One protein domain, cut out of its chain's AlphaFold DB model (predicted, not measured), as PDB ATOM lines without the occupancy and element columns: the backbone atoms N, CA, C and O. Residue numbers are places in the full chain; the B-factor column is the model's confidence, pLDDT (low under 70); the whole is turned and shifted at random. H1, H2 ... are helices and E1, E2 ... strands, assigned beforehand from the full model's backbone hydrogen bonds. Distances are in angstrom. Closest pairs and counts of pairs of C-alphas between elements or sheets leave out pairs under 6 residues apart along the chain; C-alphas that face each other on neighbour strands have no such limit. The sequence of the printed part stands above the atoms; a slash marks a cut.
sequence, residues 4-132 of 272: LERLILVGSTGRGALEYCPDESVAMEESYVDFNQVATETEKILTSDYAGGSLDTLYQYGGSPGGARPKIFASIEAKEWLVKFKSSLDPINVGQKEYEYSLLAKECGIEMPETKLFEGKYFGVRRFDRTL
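What this domain is: This is residues 4 to 132 of the 272 residues of the protein "HipA_C domain-containing protein" of termite gut metagenome (UniProt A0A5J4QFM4). What is the main picture? Two hairpins, E1-E2 and E3-E4, join side by side into one strongly twisted sheet, with H4 packed on one face over E4 and E3 and H2 more loosely over the opposite face; the short helices H1 and H3 lie away from the sheet, and residues 48 to 53 stick out. What is it made of? The 129 printed residues run H1, H2, H3, E1, E2, H4, E3, E4, with sheet order E1 E2 E4 E3, antiparallel throughout. The class is mixed, with under half of the residues in named elements; the whole is compact, radius of gyration of the C-alphas 15.6 A, spans 43 by 35 by 29 A.

Where its parts are: Which elements come first? H1, residues 4 to 10, begins with C-alpha 4 at (-14.484, 47.824, -3.650); H2, 35 to 47, is 18.0 A long, and H3 is 54 to 60. What follows? E1, 71 to 76, and E2, 79 to 84, span 15.1 A and 15.8 A; H4, 94 to 107, spans 19.8 A; E3 is 115 to 118, and E4, 122 to 126, ends at (-5.737, 23.484, -13.189).

How they stand to each other: What joins the strands? N 74 and O 81 are 3.0 A apart in the hairpin E1 and E2, N 82 and O 125 2.8 A between E2 and E4, and N 116 and O 124 2.9 A in the hairpin E3 and E4. Where are the helices? H4 touches E4, closest C-alphas Gly 95 and Phe 123 at 4.5 A; E2, H4, E3 form a split strand-helix-strand unit, E4 between the strands, with a right-handed crossover. H2 is on the opposite face and near E1; H1 and H3 are not on the sheet. Are the helices' backbones whole? In H1, H2, H3 and H4 every O i to N i+4 pair is within hydrogen-bond range.

The domain as a whole: How far does it reach? The farthest C-alphas, of Ala 51 and Gly 109, are 45.8 A apart. Is it continuous and confident? The printed part has no cut, and the link H1 to H2, 24 residues, is long; pLDDT is under 70 at residues 27 to 32 and 47 to 68.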
ATOM      1  N   LEU A   4     -15.870  47.676  -4.110       88.06
ATOM      2  CA  LEU A   4     -14.484  47.824  -3.650       88.06
ATOM      3  C   LEU A   4     -14.130  46.799  -2.565       88.06
ATOM      4  O   LEU A   4     -13.087  46.163  -2.654       88.06
ATOM      5  N   GLU A   5     -15.031  46.561  -1.608       86.25
ATOM      6  CA  GLU A   5     -14.856  45.510  -0.593       86.25
ATOM      7  C   GLU A   5     -14.758  44.115  -1.231       86.25
ATOM      8  O   GLU A   5     -13.931  43.301  -0.834       86.25
ATOM      9  N   ARG A   6     -15.545  43.842  -2.283       85.06
ATOM     10  CA  ARG A   6     -15.437  42.580  -3.037       85.06
ATOM     11  C   ARG A   6     -14.077  42.427  -3.711       85.06
ATOM     12  O   ARG A   6     -13.558  41.320  -3.754       85.06
ATOM     13  N   LEU A   7     -13.518  43.506  -4.259       87.44
ATOM     14  CA  LEU A   7     -12.210  43.465  -4.913       87.44
ATOM     15  C   LEU A   7     -11.086  43.174  -3.915       87.44
ATOM     16  O   LEU A   7     -10.193  42.404  -4.245       87.44
ATOM     17  N   ILE A   8     -11.177  43.702  -2.695       89.19
ATOM     18  CA  ILE A   8     -10.237  43.409  -1.603       89.19
ATOM     19  C   ILE A   8     -10.255  41.911  -1.240       89.19
ATOM     20  O   ILE A   8      -9.197  41.304  -1.092       89.19
ATOM     21  N   LEU A   9     -11.438  41.279  -1.213       84.56
ATOM     22  CA  LEU A   9     -11.576  39.826  -1.008       84.56
ATOM     23  C   LEU A   9     -11.105  38.981  -2.202       84.56
ATOM     24  O   LEU A   9     -10.710  37.829  -2.031       84.56
ATOM     25  N   VAL A  10     -11.177  39.517  -3.426       86.50
ATOM     26  CA  VAL A  10     -10.572  38.876  -4.605       86.50
ATOM     27  C   VAL A  10      -9.049  38.951  -4.514       86.50
ATOM     28  O   VAL A  10      -8.375  37.965  -4.827       86.50
ATOM     29  N   GLY A  11      -8.524  40.099  -4.078       88.94
ATOM     30  CA  GLY A  11      -7.116  40.315  -3.776       88.94
ATOM     31  C   GLY A  11      -6.205  39.865  -4.910       88.94
ATOM     32  O   GLY A  11      -6.421  40.203  -6.080       88.94
ATOM     33  N   SER A  12      -5.213  39.045  -4.579       88.56
ATOM     34  CA  SER A  12      -4.293  38.437  -5.542       88.56
ATOM     35  C   SER A  12      -4.799  37.110  -6.140       88.56
ATOM     36  O   SER A  12      -4.244  36.613  -7.127       88.56
ATOM     37  N   THR A  13      -5.876  36.516  -5.624       84.69
ATOM     38  CA  THR A  13      -6.359  35.190  -6.073       84.69
ATOM     39  C   THR A  13      -7.255  35.231  -7.315       84.69
ATOM     40  O   THR A  13      -7.510  34.188  -7.926       84.69
ATOM     41  N   GLY A  14      -7.691  36.419  -7.746       86.12
ATOM     42  CA  GLY A  14      -8.597  36.627  -8.880       86.12
ATOM     43  C   GLY A  14      -8.163  36.002 -10.212       86.12
ATOM     44  O   GLY A  14      -7.009  35.608 -10.414       86.12
ATOM     45  N   ARG A  15      -9.116  35.894 -11.152       89.31
ATOM     46  CA  ARG A  15      -8.853  35.444 -12.530       89.31
ATOM     47  C   ARG A  15      -7.942  36.443 -13.247       89.31
ATOM     48  O   ARG A  15      -8.156  37.649 -13.174       89.31
ATOM     49  N   GLY A  16      -6.994  35.928 -14.017       93.44
ATOM     50  CA  GLY A  16      -6.047  36.726 -14.775       93.44
ATOM     51  C   GLY A  16      -4.906  37.240 -13.902       93.44
ATOM     52  O   GLY A  16      -4.505  36.586 -12.940       93.44
ATOM     53  N   ALA A  17      -4.382  38.411 -14.262       94.75
ATOM     54  CA  ALA A  17      -3.197  39.013 -13.646       94.75
ATOM     55  C   ALA A  17      -3.478  40.351 -12.941       94.75
ATOM     56  O   ALA A  17      -2.542  41.057 -12.590       94.75
ATOM     57  N   LEU A  18      -4.751  40.726 -12.777       93.56
ATOM     58  CA  LEU A  18      -5.111  41.902 -11.989       93.56
ATOM     59  C   LEU A  18      -5.142  41.531 -10.508       93.56
ATOM     60  O   LEU A  18      -5.720  40.506 -10.142       93.56
ATOM     61  N   GLU A  19      -4.546  42.387  -9.689       93.88
ATOM     62  CA  GLU A  19      -4.498  42.264  -8.236       93.88
ATOM     63  C   GLU A  19      -5.039  43.546  -7.613       93.88
ATOM     64  O   GLU A  19      -4.883  44.638  -8.169       93.88
ATOM     65  N   TYR A  20      -5.690  43.405  -6.466       92.88
ATOM     66  CA  TYR A  20      -6.328  44.509  -5.764       92.88
ATOM     67  C   TYR A  20      -5.713  44.644  -4.376       92.88
ATOM     68  O   TYR A  20      -5.527  43.648  -3.681       92.88
ATOM     69  N   CYS A  21      -5.387  45.879  -3.992       92.06
ATOM     70  CA  CYS A  21      -4.784  46.190  -2.700       92.06
ATOM     71  C   CYS A  21      -5.669  47.178  -1.917       92.06
ATOM     72  O   CYS A  21      -6.145  48.147  -2.521       92.06
ATOM     73  N   PRO A  22      -5.858  46.992  -0.594       92.94
ATOM     74  CA  PRO A  22      -5.285  45.925   0.244       92.94
ATOM     75  C   PRO A  22      -5.811  44.524  -0.127       92.94
ATOM     76  O   PRO A  22      -6.896  44.412  -0.688       92.94
ATOM     77  N   ASP A  23      -5.005  43.487   0.119       89.06
ATOM     78  CA  ASP A  23      -5.344  42.087  -0.186       89.06
ATOM     79  C   ASP A  23      -5.872  41.397   1.083       89.06
ATOM     80  O   ASP A  23      -5.124  41.218   2.044       89.06
ATOM     81  N   GLU A  24      -7.155  41.027   1.083       85.88
ATOM     82  CA  GLU A  24      -7.790  40.198   2.123       85.88
ATOM     83  C   GLU A  24      -8.280  38.857   1.548       85.88
ATOM     84  O   GLU A  24      -9.190  38.218   2.082       85.88
ATOM     85  N   SER A  25      -7.711  38.428   0.420       79.44
ATOM     86  CA  SER A  25      -8.055  37.151  -0.186       79.44
ATOM     87  C   SER A  25      -7.533  35.979   0.641       79.44
ATOM     88  O   SER A  25      -6.435  35.996   1.195       79.44
ATOM     89  N   VAL A  26      -8.347  34.928   0.720       71.06
ATOM     90  CA  VAL A  26      -8.000  33.694   1.428       71.06
ATOM     91  C   VAL A  26      -7.554  32.661   0.400       71.06
ATOM     92  O   VAL A  26      -8.373  32.123  -0.347       71.06
ATOM     93  N   ALA A  27      -6.256  32.372   0.364       62.81
ATOM     94  CA  ALA A  27      -5.715  31.212  -0.334       62.81
ATOM     95  C   ALA A  27      -5.468  30.092   0.684       62.81
ATOM     96  O   ALA A  27      -4.841  30.316   1.717       62.81
ATOM     97  N   MET A  28      -5.961  28.882   0.408       61.78
ATOM     98  CA  MET A  28      -5.599  27.714   1.211       61.78
ATOM     99  C   MET A  28      -4.172  27.295   0.828       61.78
ATOM    100  O   MET A  28      -3.943  26.837  -0.295       61.78
ATOM    101  N   GLU A  29      -3.215  27.510   1.735       56.72
ATOM    102  CA  GLU A  29      -1.833  27.031   1.592       56.72
ATOM    103  C   GLU A  29      -1.770  25.490   1.576       56.72
ATOM    104  O   GLU A  29      -2.745  24.831   1.936       56.72
ATOM    105  N   GLU A  30      -0.617  24.930   1.173       52.94
ATOM    106  CA  GLU A  30      -0.297  23.503   0.905       52.94
ATOM    107  C   GLU A  30      -0.687  22.471   1.992       52.94
ATOM    108  O   GLU A  30      -0.437  21.272   1.847       52.94
ATOM    109  N   SER A  31      -1.318  22.894   3.082       52.06
ATOM    110  CA  SER A  31      -1.922  22.009   4.067       52.06
ATOM    111  C   SER A  31      -3.049  21.170   3.458       52.06
ATOM    112  O   SER A  31      -3.873  21.666   2.695       52.06
ATOM    113  N   TYR A  32      -3.060  19.885   3.818       59.94
ATOM    114  CA  TYR A  32      -4.057  18.870   3.477       59.94
ATOM    115  C   TYR A  32      -5.481  19.449   3.388       59.94
ATOM    116  O   TYR A  32      -6.152  19.638   4.404       59.94
ATOM    117  N   VAL A  33      -5.939  19.755   2.171       71.12
ATOM    118  CA  VAL A  33      -7.318  20.194   1.945       71.12
ATOM    119  C   VAL A  33      -8.205  18.965   2.070       71.12
ATOM    120  O   VAL A  33      -8.202  18.102   1.192       71.12
ATOM    121  N   ASP A  34      -8.970  18.878   3.156       84.12
ATOM    122  CA  ASP A  34     -10.001  17.855   3.297       84.12
ATOM    123  C   ASP A  34     -11.209  18.236   2.428       84.12
ATOM    124  O   ASP A  34     -12.097  18.997   2.830       84.12
ATOM    125  N   PHE A  35     -11.237  17.720   1.197       86.38
ATOM    126  CA  PHE A  35     -12.328  17.989   0.264       86.38
ATOM    127  C   PHE A  35     -13.675  17.467   0.768       86.38
ATOM    128  O   PHE A  35     -14.706  18.054   0.428       86.38
ATOM    129  N   ASN A  36     -13.696  16.412   1.590       87.44
ATOM    130  CA  ASN A  36     -14.937  15.913   2.177       87.44
ATOM    131  C   ASN A  36     -15.469  16.906   3.212       87.44
ATOM    132  O   ASN A  36     -16.657  17.230   3.173       87.44
ATOM    133  N   GLN A  37     -14.600  17.451   4.069       85.25
ATOM    134  CA  GLN A  37     -14.983  18.494   5.018       85.25
ATOM    135  C   GLN A  37     -15.519  19.733   4.289       85.25
ATOM    136  O   GLN A  37     -16.611  20.203   4.609       85.25
ATOM    137  N   VAL A  38     -14.809  20.226   3.264       83.38
ATOM    138  CA  VAL A  38     -15.270  21.379   2.469       83.38
ATOM    139  C   VAL A  38     -16.616  21.088   1.808       83.38
ATOM    140  O   VAL A  38     -17.505  21.939   1.834       83.38
ATOM    141  N   ALA A  39     -16.803  19.891   1.248       83.81
ATOM    142  CA  ALA A  39     -18.066  19.495   0.638       83.81
ATOM    143  C   ALA A  39     -19.217  19.465   1.657       83.81
ATOM    144  O   ALA A  39     -20.301  19.956   1.352       83.81
ATOM    145  N   THR A  40     -18.984  18.939   2.865       84.12
ATOM    146  CA  THR A  40     -19.977  18.923   3.949       84.12
ATOM    147  C   THR A  40     -20.348  20.336   4.397       84.12
ATOM    148  O   THR A  40     -21.532  20.639   4.524       84.12
ATOM    149  N   GLU A  41     -19.372  21.222   4.605       79.69
ATOM    150  CA  GLU A  41     -19.650  22.615   4.988       79.69
ATOM    151  C   GLU A  41     -20.379  23.376   3.874       79.69
ATOM    152  O   GLU A  41     -21.342  24.098   4.124       79.69
ATOM    153  N   THR A  42     -19.988  23.140   2.625       76.81
ATOM    154  CA  THR A  42     -20.659  23.697   1.449       76.81
ATOM    155  C   THR A  42     -22.120  23.249   1.369       76.81
ATOM    156  O   THR A  42     -23.008  24.061   1.120       76.81
ATOM    157  N   GLU A  43     -22.391  21.964   1.601       79.50
ATOM    158  CA  GLU A  43     -23.748  21.419   1.605       79.50
ATOM    159  C   GLU A  43     -24.592  22.012   2.735       79.50
ATOM    160  O   GLU A  43     -25.732  22.398   2.488       79.50
ATOM    161  N   LYS A  44     -24.031  22.174   3.941       77.06
ATOM    162  CA  LYS A  44     -24.705  22.877   5.043       77.06
ATOM    163  C   LYS A  44     -25.091  24.298   4.641       77.06
ATOM    164  O   LYS A  44     -26.244  24.656   4.821       77.06
ATOM    165  N   ILE A  45     -24.177  25.070   4.047       74.81
ATOM    166  CA  ILE A  45     -24.441  26.454   3.609       74.81
ATOM    167  C   ILE A  45     -25.548  26.505   2.547       74.81
ATOM    168  O   ILE A  45     -26.400  27.389   2.591       74.81
ATOM    169  N   LEU A  46     -25.546  25.561   1.601       71.44
ATOM    170  CA  LEU A  46     -26.541  25.494   0.525       71.44
ATOM    171  C   LEU A  46     -27.918  24.977   0.980       71.44
ATOM    172  O   LEU A  46     -28.902  25.233   0.288       71.44
ATOM    173  N   THR A  47     -27.988  24.214   2.076       68.31
ATOM    174  CA  THR A  47     -29.229  23.587   2.583       68.31
ATOM    175  C   THR A  47     -29.837  24.319   3.766       68.31
ATOM    176  O   THR A  47     -31.047  24.251   3.968       68.31
ATOM    177  N   SER A  48     -29.029  25.029   4.551       59.09
ATOM    178  CA  SER A  48     -29.548  25.973   5.523       59.09
ATOM    179  C   SER A  48     -30.277  27.078   4.769       59.09
ATOM    180  O   SER A  48     -29.661  27.755   3.944       59.09
ATOM    181  N   ASP A  49     -31.556  27.292   5.082       47.03
ATOM    182  CA  ASP A  49     -32.251  28.555   4.833       47.03
ATOM    183  C   ASP A  49     -31.511  29.661   5.602       47.03
ATOM    184  O   ASP A  49     -31.930  30.109   6.670       47.03
ATOM    185  N   TYR A  50     -30.344  30.076   5.104       39.69
ATOM    186  CA  TYR A  50     -29.614  31.205   5.645       39.69
ATOM    187  C   TYR A  50     -30.444  32.440   5.292       39.69
ATOM    188  O   TYR A  50     -30.294  33.044   4.228       39.69
ATOM    189  N   ALA A  51     -31.346  32.792   6.209       37.78
ATOM    190  CA  ALA A  51     -32.216  33.965   6.232       37.78
ATOM    191  C   ALA A  51     -31.430  35.290   6.360       37.78
ATOM    192  O   ALA A  51     -31.849  36.231   7.026       37.78
ATOM    193  N   GLY A  52     -30.262  35.364   5.727       37.31
ATOM    194  CA  GLY A  52     -29.403  36.532   5.659       37.31
ATOM    195  C   GLY A  52     -28.966  36.767   4.224       37.31
ATOM    196  O   GLY A  52     -27.804  36.547   3.919       37.31
ATOM    197  N   GLY A  53     -29.896  37.141   3.336       36.31
ATOM    198  CA  GLY A  53     -29.647  37.707   1.992       36.31
ATOM    199  C   GLY A  53     -28.798  36.894   0.995       36.31
ATOM    200  O   GLY A  53     -28.668  37.295  -0.159       36.31
ATOM    201  N   SER A  54     -28.223  35.764   1.406       46.59
ATOM    202  CA  SER A  54     -27.058  35.112   0.797       46.59
ATOM    203  C   SER A  54     -27.360  34.428  -0.533       46.59
ATOM    204  O   SER A  54     -26.510  34.433  -1.416       46.59
ATOM    205  N   LEU A  55     -28.575  33.911  -0.734       38.12
ATOM    206  CA  LEU A  55     -28.965  33.270  -1.996       38.12
ATOM    207  C   LEU A  55     -29.036  34.281  -3.150       38.12
ATOM    208  O   LEU A  55     -28.381  34.079  -4.172       38.12
ATOM    209  N   ASP A  56     -29.702  35.422  -2.952       38.34
ATOM    210  CA  ASP A  56     -29.646  36.544  -3.901       38.34
ATOM    211  C   ASP A  56     -28.227  37.093  -4.035       38.34
ATOM    212  O   ASP A  56     -27.815  37.512  -5.118       38.34
ATOM    213  N   THR A  57     -27.438  37.044  -2.958       37.66
ATOM    214  CA  THR A  57     -26.042  37.468  -3.037       37.66
ATOM    215  C   THR A  57     -25.205  36.493  -3.877       37.66
ATOM    216  O   THR A  57     -24.438  36.961  -4.703       37.66
ATOM    217  N   LEU A  58     -25.388  35.172  -3.784       37.66
ATOM    218  CA  LEU A  58     -24.736  34.143  -4.615       37.66
ATOM    219  C   LEU A  58     -25.134  34.252  -6.095       37.66
ATOM    220  O   LEU A  58     -24.268  34.166  -6.972       37.66
ATOM    221  N   TYR A  59     -26.410  34.533  -6.381       34.91
ATOM    222  CA  TYR A  59     -26.865  34.906  -7.727       34.91
ATOM    223  C   TYR A  59     -26.176  36.200  -8.212       34.91
ATOM    224  O   TYR A  59     -25.655  36.248  -9.329       34.91
ATOM    225  N   GLN A  60     -26.055  37.221  -7.356       36.06
ATOM    226  CA  GLN A  60     -25.343  38.473  -7.654       36.06
ATOM    227  C   GLN A  60     -23.805  38.343  -7.698       36.06
ATOM    228  O   GLN A  60     -23.151  39.182  -8.317       36.06
ATOM    229  N   TYR A  61     -23.209  37.314  -7.086       40.72
ATOM    230  CA  TYR A  61     -21.768  37.016  -7.115       40.72
ATOM    231  C   TYR A  61     -21.354  36.218  -8.363       40.72
ATOM    232  O   TYR A  61     -20.188  35.849  -8.512       40.72
ATOM    233  N   GLY A  62     -22.275  36.016  -9.313       34.47
ATOM    234  CA  GLY A  62     -21.952  35.572 -10.666       34.47
ATOM    235  C   GLY A  62     -22.451  34.183 -11.043       34.47
ATOM    236  O   GLY A  62     -21.891  33.611 -11.982       34.47
ATOM    237  N   GLY A  63     -23.468  33.670 -10.345       36.22
ATOM    238  CA  GLY A  63     -24.182  32.454 -10.722       36.22
ATOM    239  C   GLY A  63     -25.034  32.623 -11.977       36.22
ATOM    240  O   GLY A  63     -25.759  33.606 -12.113       36.22
ATOM    241  N   SER A  64     -24.942  31.653 -12.888       36.84
ATOM    242  CA  SER A  64     -25.940  31.438 -13.940       36.84
ATOM    243  C   SER A  64     -27.261  30.946 -13.306       36.84
ATOM    244  O   SER A  64     -27.214  30.362 -12.215       36.84
ATOM    245  N   PRO A  65     -28.434  31.158 -13.941       33.66
ATOM    246  CA  PRO A  65     -29.747  30.681 -13.490       33.66
ATOM    247  C   PRO A  65     -29.814  29.229 -12.967       33.66
ATOM    248  O   PRO A  65     -30.714  28.918 -12.192       33.66
ATOM    249  N   GLY A  66     -28.866  28.360 -13.336       43.00
ATOM    250  CA  GLY A  66     -28.778  26.956 -12.906       43.00
ATOM    251  C   GLY A  66     -28.212  26.680 -11.504       43.00
ATOM    252  O   GLY A  66     -28.030  25.515 -11.168       43.00
ATOM    253  N   GLY A  67     -27.930  27.704 -10.689       56.69
ATOM    254  CA  GLY A  67     -27.323  27.539  -9.364       56.69
ATOM    255  C   GLY A  67     -25.801  27.425  -9.464       56.69
ATOM    256  O   GLY A  67     -25.250  26.480 -10.027       56.69
ATOM    257  N   ALA A  68     -25.083  28.424  -8.949       66.06
ATOM    258  CA  ALA A  68     -23.628  28.441  -9.053       66.06
ATOM    259  C   ALA A  68     -23.023  27.291  -8.241       66.06
ATOM    260  O   ALA A  68     -23.173  27.240  -7.021       66.06
ATOM    261  N   ARG A  69     -22.298  26.392  -8.909       79.81
ATOM    262  CA  ARG A  69     -21.555  25.336  -8.222       79.81
ATOM    263  C   ARG A  69     -20.453  25.947  -7.347       79.81
ATOM    264  O   ARG A  69     -19.645  26.734  -7.865       79.81
ATOM    265  N   PRO A  70     -20.407  25.606  -6.048       83.19
ATOM    266  CA  PRO A  70     -19.356  26.060  -5.150       83.19
ATOM    267  C   PRO A  70     -17.987  25.615  -5.652       83.19
ATOM    268  O   PRO A  70     -17.836  24.546  -6.252       83.19
ATOM    269  N   LYS A  71     -16.982  26.455  -5.424       86.00
ATOM    270  CA  LYS A  71     -15.619  26.211  -5.884       86.00
ATOM    271  C   LYS A  71     -14.612  26.771  -4.893       86.00
ATOM    272  O   LYS A  71     -14.881  27.801  -4.279       86.00
ATOM    273  N   ILE A  72     -13.456  26.129  -4.798       85.12
ATOM    274  CA  ILE A  72     -12.311  26.630  -4.031       85.12
ATOM    275  C   ILE A  72     -11.068  26.687  -4.910       85.12
ATOM    276  O   ILE A  72     -10.969  25.962  -5.906       85.12
ATOM    277  N   PHE A  73     -10.114  27.519  -4.504       84.75
ATOM    278  CA  PHE A  73      -8.746  27.464  -4.996       84.75
ATOM    279  C   PHE A  73      -7.893  26.639  -4.032       84.75
ATOM    280  O   PHE A  73      -7.952  26.858  -2.825       84.75
ATOM    281  N   ALA A  74      -7.117  25.700  -4.567       84.81
ATOM    282  CA  ALA A  74      -6.217  24.850  -3.792       84.81
ATOM    283  C   ALA A  74      -4.851  24.754  -4.481       84.81
ATOM    284  O   ALA A  74      -4.787  24.607  -5.704       84.81
ATOM    285  N   SER A  75      -3.767  24.805  -3.705       86.62
ATOM    286  CA  SER A  75      -2.418  24.507  -4.193       86.62
ATOM    287  C   SER A  75      -2.077  23.047  -3.903       86.62
ATOM    288  O   SER A  75      -2.095  22.623  -2.751       86.62
ATOM    289  N   ILE A  76      -1.818  22.253  -4.945       87.44
ATOM    290  CA  ILE A  76      -1.529  20.815  -4.832       87.44
ATOM    291  C   ILE A  76      -0.388  20.488  -5.785       87.44
ATOM    292  O   ILE A  76      -0.505  20.747  -6.986       87.44
ATOM    293  N   GLU A  77       0.693  19.904  -5.260       85.56
ATOM    294  CA  GLU A  77       1.904  19.569  -6.029       85.56
ATOM    295  C   GLU A  77       2.460  20.796  -6.792       85.56
ATOM    296  O   GLU A  77       2.750  20.718  -7.988       85.56
ATOM    297  N   ALA A  78       2.550  21.953  -6.118       85.00
ATOM    298  CA  ALA A  78       2.976  23.240  -6.688       85.00
ATOM    299  C   ALA A  78       2.150  23.732  -7.902       85.00
ATOM    300  O   ALA A  78       2.610  24.553  -8.701       85.00
ATOM    301  N   LYS A  79       0.916  23.237  -8.066       89.75
ATOM    302  CA  LYS A  79      -0.038  23.693  -9.084       89.75
ATOM    303  C   LYS A  79      -1.268  24.290  -8.410       89.75
ATOM    304  O   LYS A  79      -1.814  23.700  -7.482       89.75
ATOM    305  N   GLU A  80      -1.752  25.412  -8.935       90.31
ATOM    306  CA  GLU A  80      -3.033  25.986  -8.520       90.31
ATOM    307  C   GLU A  80      -4.202  25.313  -9.251       90.31
ATOM    308  O   GLU A  80      -4.266  25.277 -10.486       90.31
ATOM    309  N   TRP A  81      -5.162  24.827  -8.474       91.00
ATOM    310  CA  TRP A  81      -6.366  24.151  -8.935       91.00
ATOM    311  C   TRP A  81      -7.609  24.935  -8.540       91.00
ATOM    312  O   TRP A  81      -7.682  25.510  -7.458       91.00
ATOM    313  N   LEU A  82      -8.614  24.905  -9.411       91.06
ATOM    314  CA  LEU A  82      -9.992  25.229  -9.077       91.06
ATOM    315  C   LEU A  82     -10.748  23.908  -8.930       91.06
ATOM    316  O   LEU A  82     -10.904  23.168  -9.903       91.06
ATOM    317  N   VAL A  83     -11.205  23.613  -7.715       90.88
ATOM    318  CA  VAL A  83     -11.954  22.389  -7.400       90.88
ATOM    319  C   VAL A  83     -13.424  22.740  -7.233       90.88
ATOM    320  O   VAL A  83     -13.755  23.684  -6.515       90.88
ATOM    321  N   LYS A  84     -14.301  22.012  -7.929       90.94
ATOM    322  CA  LYS A  84     -15.748  22.246  -7.943       90.94
ATOM    323  C   LYS A  84     -16.482  21.207  -7.109       90.94
ATOM    324  O   LYS A  84     -16.183  20.013  -7.172       90.94
ATOM    325  N   PHE A  85     -17.499  21.672  -6.398       88.75
ATOM    326  CA  PHE A  85     -18.389  20.849  -5.588       88.75
ATOM    327  C   PHE A  85     -19.798  20.859  -6.175       88.75
ATOM    328  O   PHE A  85     -20.178  21.767  -6.918       88.75
ATOM    329  N   LYS A  86     -20.576  19.824  -5.849       87.19
ATOM    330  CA  LYS A  86     -21.974  19.726  -6.271       87.19
ATOM    331  C   LYS A  86     -22.789  20.881  -5.683       87.19
ATOM    332  O   LYS A  86     -22.592  21.251  -4.526       87.19
ATOM    333  N   SER A  87     -23.719  21.422  -6.462       82.31
ATOM    334  CA  SER A  87     -24.829  22.196  -5.906       82.31
ATOM    335  C   SER A  87     -25.879  21.259  -5.286       82.31
ATOM    336  O   SER A  87     -25.768  20.033  -5.363       82.31
ATOM    337  N   SER A  88     -26.916  21.824  -4.664       75.12
ATOM    338  CA  SER A  88     -28.032  21.058  -4.089       75.12
ATOM    339  C   SER A  88     -28.878  20.331  -5.141       75.12
ATOM    340  O   SER A  88     -29.481  19.305  -4.833       75.12
ATOM    341  N   LEU A  89     -28.905  20.836  -6.377       76.81
ATOM    342  CA  LEU A  89     -29.688  20.283  -7.489       76.81
ATOM    343  C   LEU A  89     -28.893  19.285  -8.342       76.81
ATOM    344  O   LEU A  89     -29.467  18.599  -9.190       76.81
ATOM    345  N   ASP A  90     -27.579  19.206  -8.138       82.56
ATOM    346  CA  ASP A  90     -26.706  18.356  -8.935       82.56
ATOM    347  C   ASP A  90     -26.766  16.883  -8.502       82.56
ATOM    348  O   ASP A  90     -26.862  16.570  -7.309       82.56
ATOM    349  N   PRO A  91     -26.609  15.938  -9.448       86.44
ATOM    350  CA  PRO A  91     -26.429  14.539  -9.101       86.44
ATOM    351  C   PRO A  91     -25.106  14.329  -8.351       86.44
ATOM    352  O   PRO A  91     -24.113  15.018  -8.587       86.44
ATOM    353  N   ILE A  92     -25.057  13.292  -7.511       85.75
ATOM    354  CA  ILE A  92     -23.870  12.941  -6.708       85.75
ATOM    355  C   ILE A  92     -22.611  12.789  -7.580       85.75
ATOM    356  O   ILE A  92     -21.521  13.177  -7.172       85.75
ATOM    357  N   ASN A  93     -22.758  12.271  -8.803       91.81
ATOM    358  CA  ASN A  93     -21.653  12.032  -9.730       91.81
ATOM    359  C   ASN A  93     -21.345  13.205 -10.680       91.81
ATOM    360  O   ASN A  93     -20.673  12.997 -11.690       91.81
ATOM    361  N   VAL A  94     -21.817  14.427 -10.400       91.88
ATOM    362  CA  VAL A  94     -21.584  15.589 -11.280       91.88
ATOM    363  C   VAL A  94     -20.095  15.853 -11.538       91.88
ATOM    364  O   VAL A  94     -19.725  16.155 -12.669       91.88
ATOM    365  N   GLY A  95     -19.230  15.674 -10.531       94.06
ATOM    366  CA  GLY A  95     -17.785  15.860 -10.686       94.06
ATOM    367  C   GLY A  95     -17.153  14.829 -11.625       94.06
ATOM    368  O   GLY A  95     -16.362  15.184 -12.496       94.06
ATOM    369  N   GLN A  96     -17.565  13.562 -11.525       96.25
ATOM    370  CA  GLN A  96     -17.140  12.523 -12.463       96.25
ATOM    371  C   GLN A  96     -17.620  12.828 -13.889       96.25
ATOM    372  O   GLN A  96     -16.828  12.757 -14.824       96.25
ATOM    373  N   LYS A  97     -18.888  13.229 -14.055       94.94
ATOM    374  CA  LYS A  97     -19.428  13.601 -15.370       94.94
ATOM    375  C   LYS A  97     -18.638  14.746 -15.994       94.94
ATOM    376  O   LYS A  97     -18.244  14.661 -17.148       94.94
ATOM    377  N   GLU A  98     -18.377  15.813 -15.243       95.62
ATOM    378  CA  GLU A  98     -17.606  16.950 -15.757       95.62
ATOM    379  C   GLU A  98     -16.170  16.561 -16.124       95.62
ATOM    380  O   GLU A  98     -15.651  17.013 -17.145       95.62
ATOM    381  N   TYR A  99     -15.557  15.656 -15.356       97.56
ATOM    382  CA  TYR A  99     -14.270  15.078 -15.719       97.56
ATOM    383  C   TYR A  99     -14.337  14.328 -17.056       97.56
ATOM    384  O   TYR A  99     -13.541  14.611 -17.950       97.56
ATOM    385  N   GLU A 100     -15.320  13.448 -17.243       97.50
ATOM    386  CA  GLU A 100     -15.531  12.705 -18.493       97.50
ATOM    387  C   GLU A 100     -15.758  13.638 -19.694       97.50
ATOM    388  O   GLU A 100     -15.139  13.449 -20.743       97.50
ATOM    389  N   TYR A 101     -16.569  14.694 -19.542       97.94
ATOM    390  CA  TYR A 101     -16.768  15.698 -20.596       97.94
ATOM    391  C   TYR A 101     -15.486  16.475 -20.908       97.94
ATOM    392  O   TYR A 101     -15.225  16.756 -22.076       97.94
ATOM    393  N   SER A 102     -14.649  16.769 -19.906       98.00
ATOM    394  CA  SER A 102     -13.351  17.418 -20.133       98.00
ATOM    395  C   SER A 102     -12.389  16.547 -20.946       98.00
ATOM    396  O   SER A 102     -11.683  17.050 -21.822       98.00
ATOM    397  N   LEU A 103     -12.396  15.231 -20.705       98.19
ATOM    398  CA  LEU A 103     -11.596  14.275 -21.467       98.19
ATOM    399  C   LEU A 103     -12.109  14.161 -22.902       98.19
ATOM    400  O   LEU A 103     -11.317  14.239 -23.838       98.19
ATOM    401  N   LEU A 104     -13.429  14.056 -23.083       98.44
ATOM    402  CA  LEU A 104     -14.041  14.016 -24.407       98.44
ATOM    403  C   LEU A 104     -13.785  15.310 -25.199       98.44
ATOM    404  O   LEU A 104     -13.462  15.243 -26.381       98.44
ATOM    405  N   ALA A 105     -13.861  16.480 -24.563       98.38
ATOM    406  CA  ALA A 105     -13.523  17.751 -25.204       98.38
ATOM    407  C   ALA A 105     -12.081  17.734 -25.744       98.38
ATOM    408  O   ALA A 105     -11.846  18.078 -26.906       98.38
ATOM    409  N   LYS A 106     -11.126  17.245 -24.940       98.06
ATOM    410  CA  LYS A 106      -9.729  17.075 -25.356       98.06
ATOM    411  C   LYS A 106      -9.584  16.069 -26.502       98.06
ATOM    412  O   LYS A 106      -8.863  16.340 -27.459       98.06
ATOM    413  N   GLU A 107     -10.291  14.937 -26.444       98.00
ATOM    414  CA  GLU A 107     -10.342  13.964 -27.546       98.00
ATOM    415  C   GLU A 107     -10.893  14.601 -28.836       98.00
ATOM    416  O   GLU A 107     -10.411  14.283 -29.919       98.00
ATOM    417  N   CYS A 108     -11.837  15.540 -28.738       98.31
ATOM    418  CA  CYS A 108     -12.412  16.321 -29.843       98.31
ATOM    419  C   CYS A 108     -11.516  17.469 -30.360       98.31
ATOM    420  O   CYS A 108     -11.950  18.264 -31.203       98.31
ATOM    421  N   GLY A 109     -10.275  17.569 -29.873       97.75
ATOM    422  CA  GLY A 109      -9.316  18.591 -30.289       97.75
ATOM    423  C   GLY A 109      -9.591  19.979 -29.708       97.75
ATOM    424  O   GLY A 109      -9.123  20.967 -30.268       97.75
ATOM    425  N   ILE A 110     -10.364  20.069 -28.623       98.19
ATOM    426  CA  ILE A 110     -10.584  21.316 -27.883       98.19
ATOM    427  C   ILE A 110      -9.473  21.452 -26.849       98.19
ATOM    428  O   ILE A 110      -9.204  20.523 -26.082       98.19
ATOM    429  N   GLU A 111      -8.823  22.613 -26.821       97.50
ATOM    430  CA  GLU A 111      -7.807  22.904 -25.817       97.50
ATOM    431  C   GLU A 111      -8.464  22.997 -24.438       97.50
ATOM    432  O   GLU A 111      -9.299  23.862 -24.191       97.50
ATOM    433  N   MET A 112      -8.084  22.094 -23.537       97.56
ATOM    434  CA  MET A 112      -8.544  22.059 -22.151       97.56
ATOM    435  C   MET A 112      -7.335  22.197 -21.221       97.56
ATOM    436  O   MET A 112      -6.278  21.621 -21.514       97.56
ATOM    437  N   PRO A 113      -7.467  22.892 -20.077       96.94
ATOM    438  CA  PRO A 113      -6.468  22.824 -19.022       96.94
ATOM    439  C   PRO A 113      -6.317  21.393 -18.503       96.94
ATOM    440  O   PRO A 113      -7.146  20.517 -18.751       96.94
ATOM    441  N   GLU A 114      -5.265  21.161 -17.725       97.19
ATOM    442  CA  GLU A 114      -5.111  19.907 -16.993       97.19
ATOM    443  C   GLU A 114      -6.315  19.698 -16.055       97.19
ATOM    444  O   GLU A 114      -6.627  20.566 -15.239       97.19
ATOM    445  N   THR A 115      -7.001  18.560 -16.177       97.75
ATOM    446  CA  THR A 115      -8.128  18.183 -15.315       97.75
ATOM    447  C   THR A 115      -7.793  16.940 -14.503       97.75
ATOM    448  O   THR A 115      -7.032  16.077 -14.943       97.75
ATOM    449  N   LYS A 116      -8.343  16.850 -13.290       96.62
ATOM    450  CA  LYS A 116      -8.136  15.731 -12.362       96.62
ATOM    451  C   LYS A 116      -9.422  15.466 -11.589       96.62
ATOM    452  O   LYS A 116     -10.147  16.396 -11.247       96.62
ATOM    453  N   LEU A 117      -9.690  14.198 -11.293       96.31
ATOM    454  CA  LEU A 117     -10.766  13.799 -10.390       96.31
ATOM    455  C   LEU A 117     -10.164  13.496  -9.013       96.31
ATOM    456  O   LEU A 117      -9.581  12.432  -8.799       96.31
ATOM    457  N   PHE A 118     -10.260  14.450  -8.089       93.44
ATOM    458  CA  PHE A 118      -9.740  14.298  -6.732       93.44
ATOM    459  C   PHE A 118     -10.625  13.347  -5.926       93.44
ATOM    460  O   PHE A 118     -11.853  13.434  -5.978       93.44
ATOM    461  N   GLU A 119      -9.988  12.408  -5.222       92.00
ATOM    462  CA  GLU A 119     -10.651  11.370  -4.415       92.00
ATOM    463  C   GLU A 119     -11.718  10.557  -5.178       92.00
ATOM    464  O   GLU A 119     -12.635   9.995  -4.584       92.00
ATOM    465  N   GLY A 120     -11.640  10.523  -6.514       92.38
ATOM    466  CA  GLY A 120     -12.655   9.890  -7.359       92.38
ATOM    467  C   GLY A 120     -14.014  10.608  -7.386       92.38
ATOM    468  O   GLY A 120     -14.971  10.039  -7.900       92.38
ATOM    469  N   LYS A 121     -14.123  11.834  -6.848       92.06
ATOM    470  CA  LYS A 121     -15.404  12.551  -6.688       92.06
ATOM    471  C   LYS A 121     -15.380  13.996  -7.179       92.06
ATOM    472  O   LYS A 121     -16.321  14.425  -7.845       92.06
ATOM    473  N   TYR A 122     -14.338  14.753  -6.842       93.25
ATOM    474  CA  TYR A 122     -14.321  16.205  -7.014       93.25
ATOM    475  C   TYR A 122     -13.596  16.593  -8.296       93.25
ATOM    476  O   TYR A 122     -12.424  16.263  -8.486       93.25
ATOM    477  N   PHE A 123     -14.294  17.295  -9.187       96.12
ATOM    478  CA  PHE A 123     -13.694  17.766 -10.428       96.12
ATOM    479  C   PHE A 123     -12.756  18.936 -10.142       96.12
ATOM    480  O   PHE A 123     -13.174  19.986  -9.651       96.12
ATOM    481  N   GLY A 124     -11.486  18.744 -10.469       95.75
ATOM    482  CA  GLY A 124     -10.454  19.758 -10.421       95.75
ATOM    483  C   GLY A 124     -10.006  20.150 -11.818       95.75
ATOM    484  O   GLY A 124      -9.743  19.296 -12.665       95.75
ATOM    485  N   VAL A 125      -9.857  21.450 -12.035       96.38
ATOM    486  CA  VAL A 125      -9.244  22.009 -13.238       96.38
ATOM    487  C   VAL A 125      -8.082  22.899 -12.831       96.38
ATOM    488  O   VAL A 125      -8.219  23.777 -11.978       96.38
ATOM    489  N   ARG A 126      -6.914  22.658 -13.417       96.00
ATOM    490  CA  ARG A 126      -5.737  23.484 -13.189       96.00
ATOM    491  C   ARG A 126      -5.988  24.874 -13.750       96.00
ATOM    492  O   ARG A 126      -6.497  25.035 -14.861       96.00
ATOM    493  N   ARG A 127      -5.586  25.886 -12.991       94.56
ATOM    494  CA  ARG A 127      -5.634  27.272 -13.442       94.56
ATOM    495  C   ARG A 127      -4.723  27.471 -14.649       94.56
ATOM    496  O   ARG A 127      -3.516  27.272 -14.568       94.56
ATOM    497  N   PHE A 128      -5.314  27.873 -15.770       95.69
ATOM    498  CA  PHE A 128      -4.599  28.171 -17.015       95.69
ATOM    499  C   PHE A 128      -4.091  29.622 -17.080       95.69
ATOM    500  O   PHE A 128      -3.421  30.015 -18.031       95.69
ATOM    501  N   ASP A 129      -4.413  30.433 -16.071       95.62
ATOM    502  CA  ASP A 129      -3.949  31.807 -15.872       95.62
ATOM    503  C   ASP A 129      -2.800  31.907 -14.849       95.62
ATOM    504  O   ASP A 129      -2.500  32.995 -14.348       95.62
ATOM    505  N   ARG A 130      -2.168  30.770 -14.531       93.38
ATOM    506  CA  ARG A 130      -1.054  30.620 -13.585       93.38
ATOM    507  C   ARG A 130       0.070  29.795 -14.204       93.38
ATOM    508  O   ARG A 130      -0.166  28.689 -14.693       93.38
ATOM    509  N   THR A 131       1.294  30.311 -14.163       90.38
ATOM    510  CA  THR A 131       2.515  29.621 -14.600       90.38
ATOM    511  C   THR A 131       3.614  29.773 -13.552       90.38
ATOM    512  O   THR A 131       3.486  30.554 -12.613       90.38
ATOM    513  N   LEU A 132       4.720  29.042 -13.726       86.81
ATOM    514  CA  LEU A 132       5.920  29.210 -12.894       86.81
ATOM    515  C   LEU A 132       6.543  30.612 -13.030       86.81
ATOM    516  O   LEU A 132       7.282  31.043 -12.156       86.81
TER     517      LEU A 132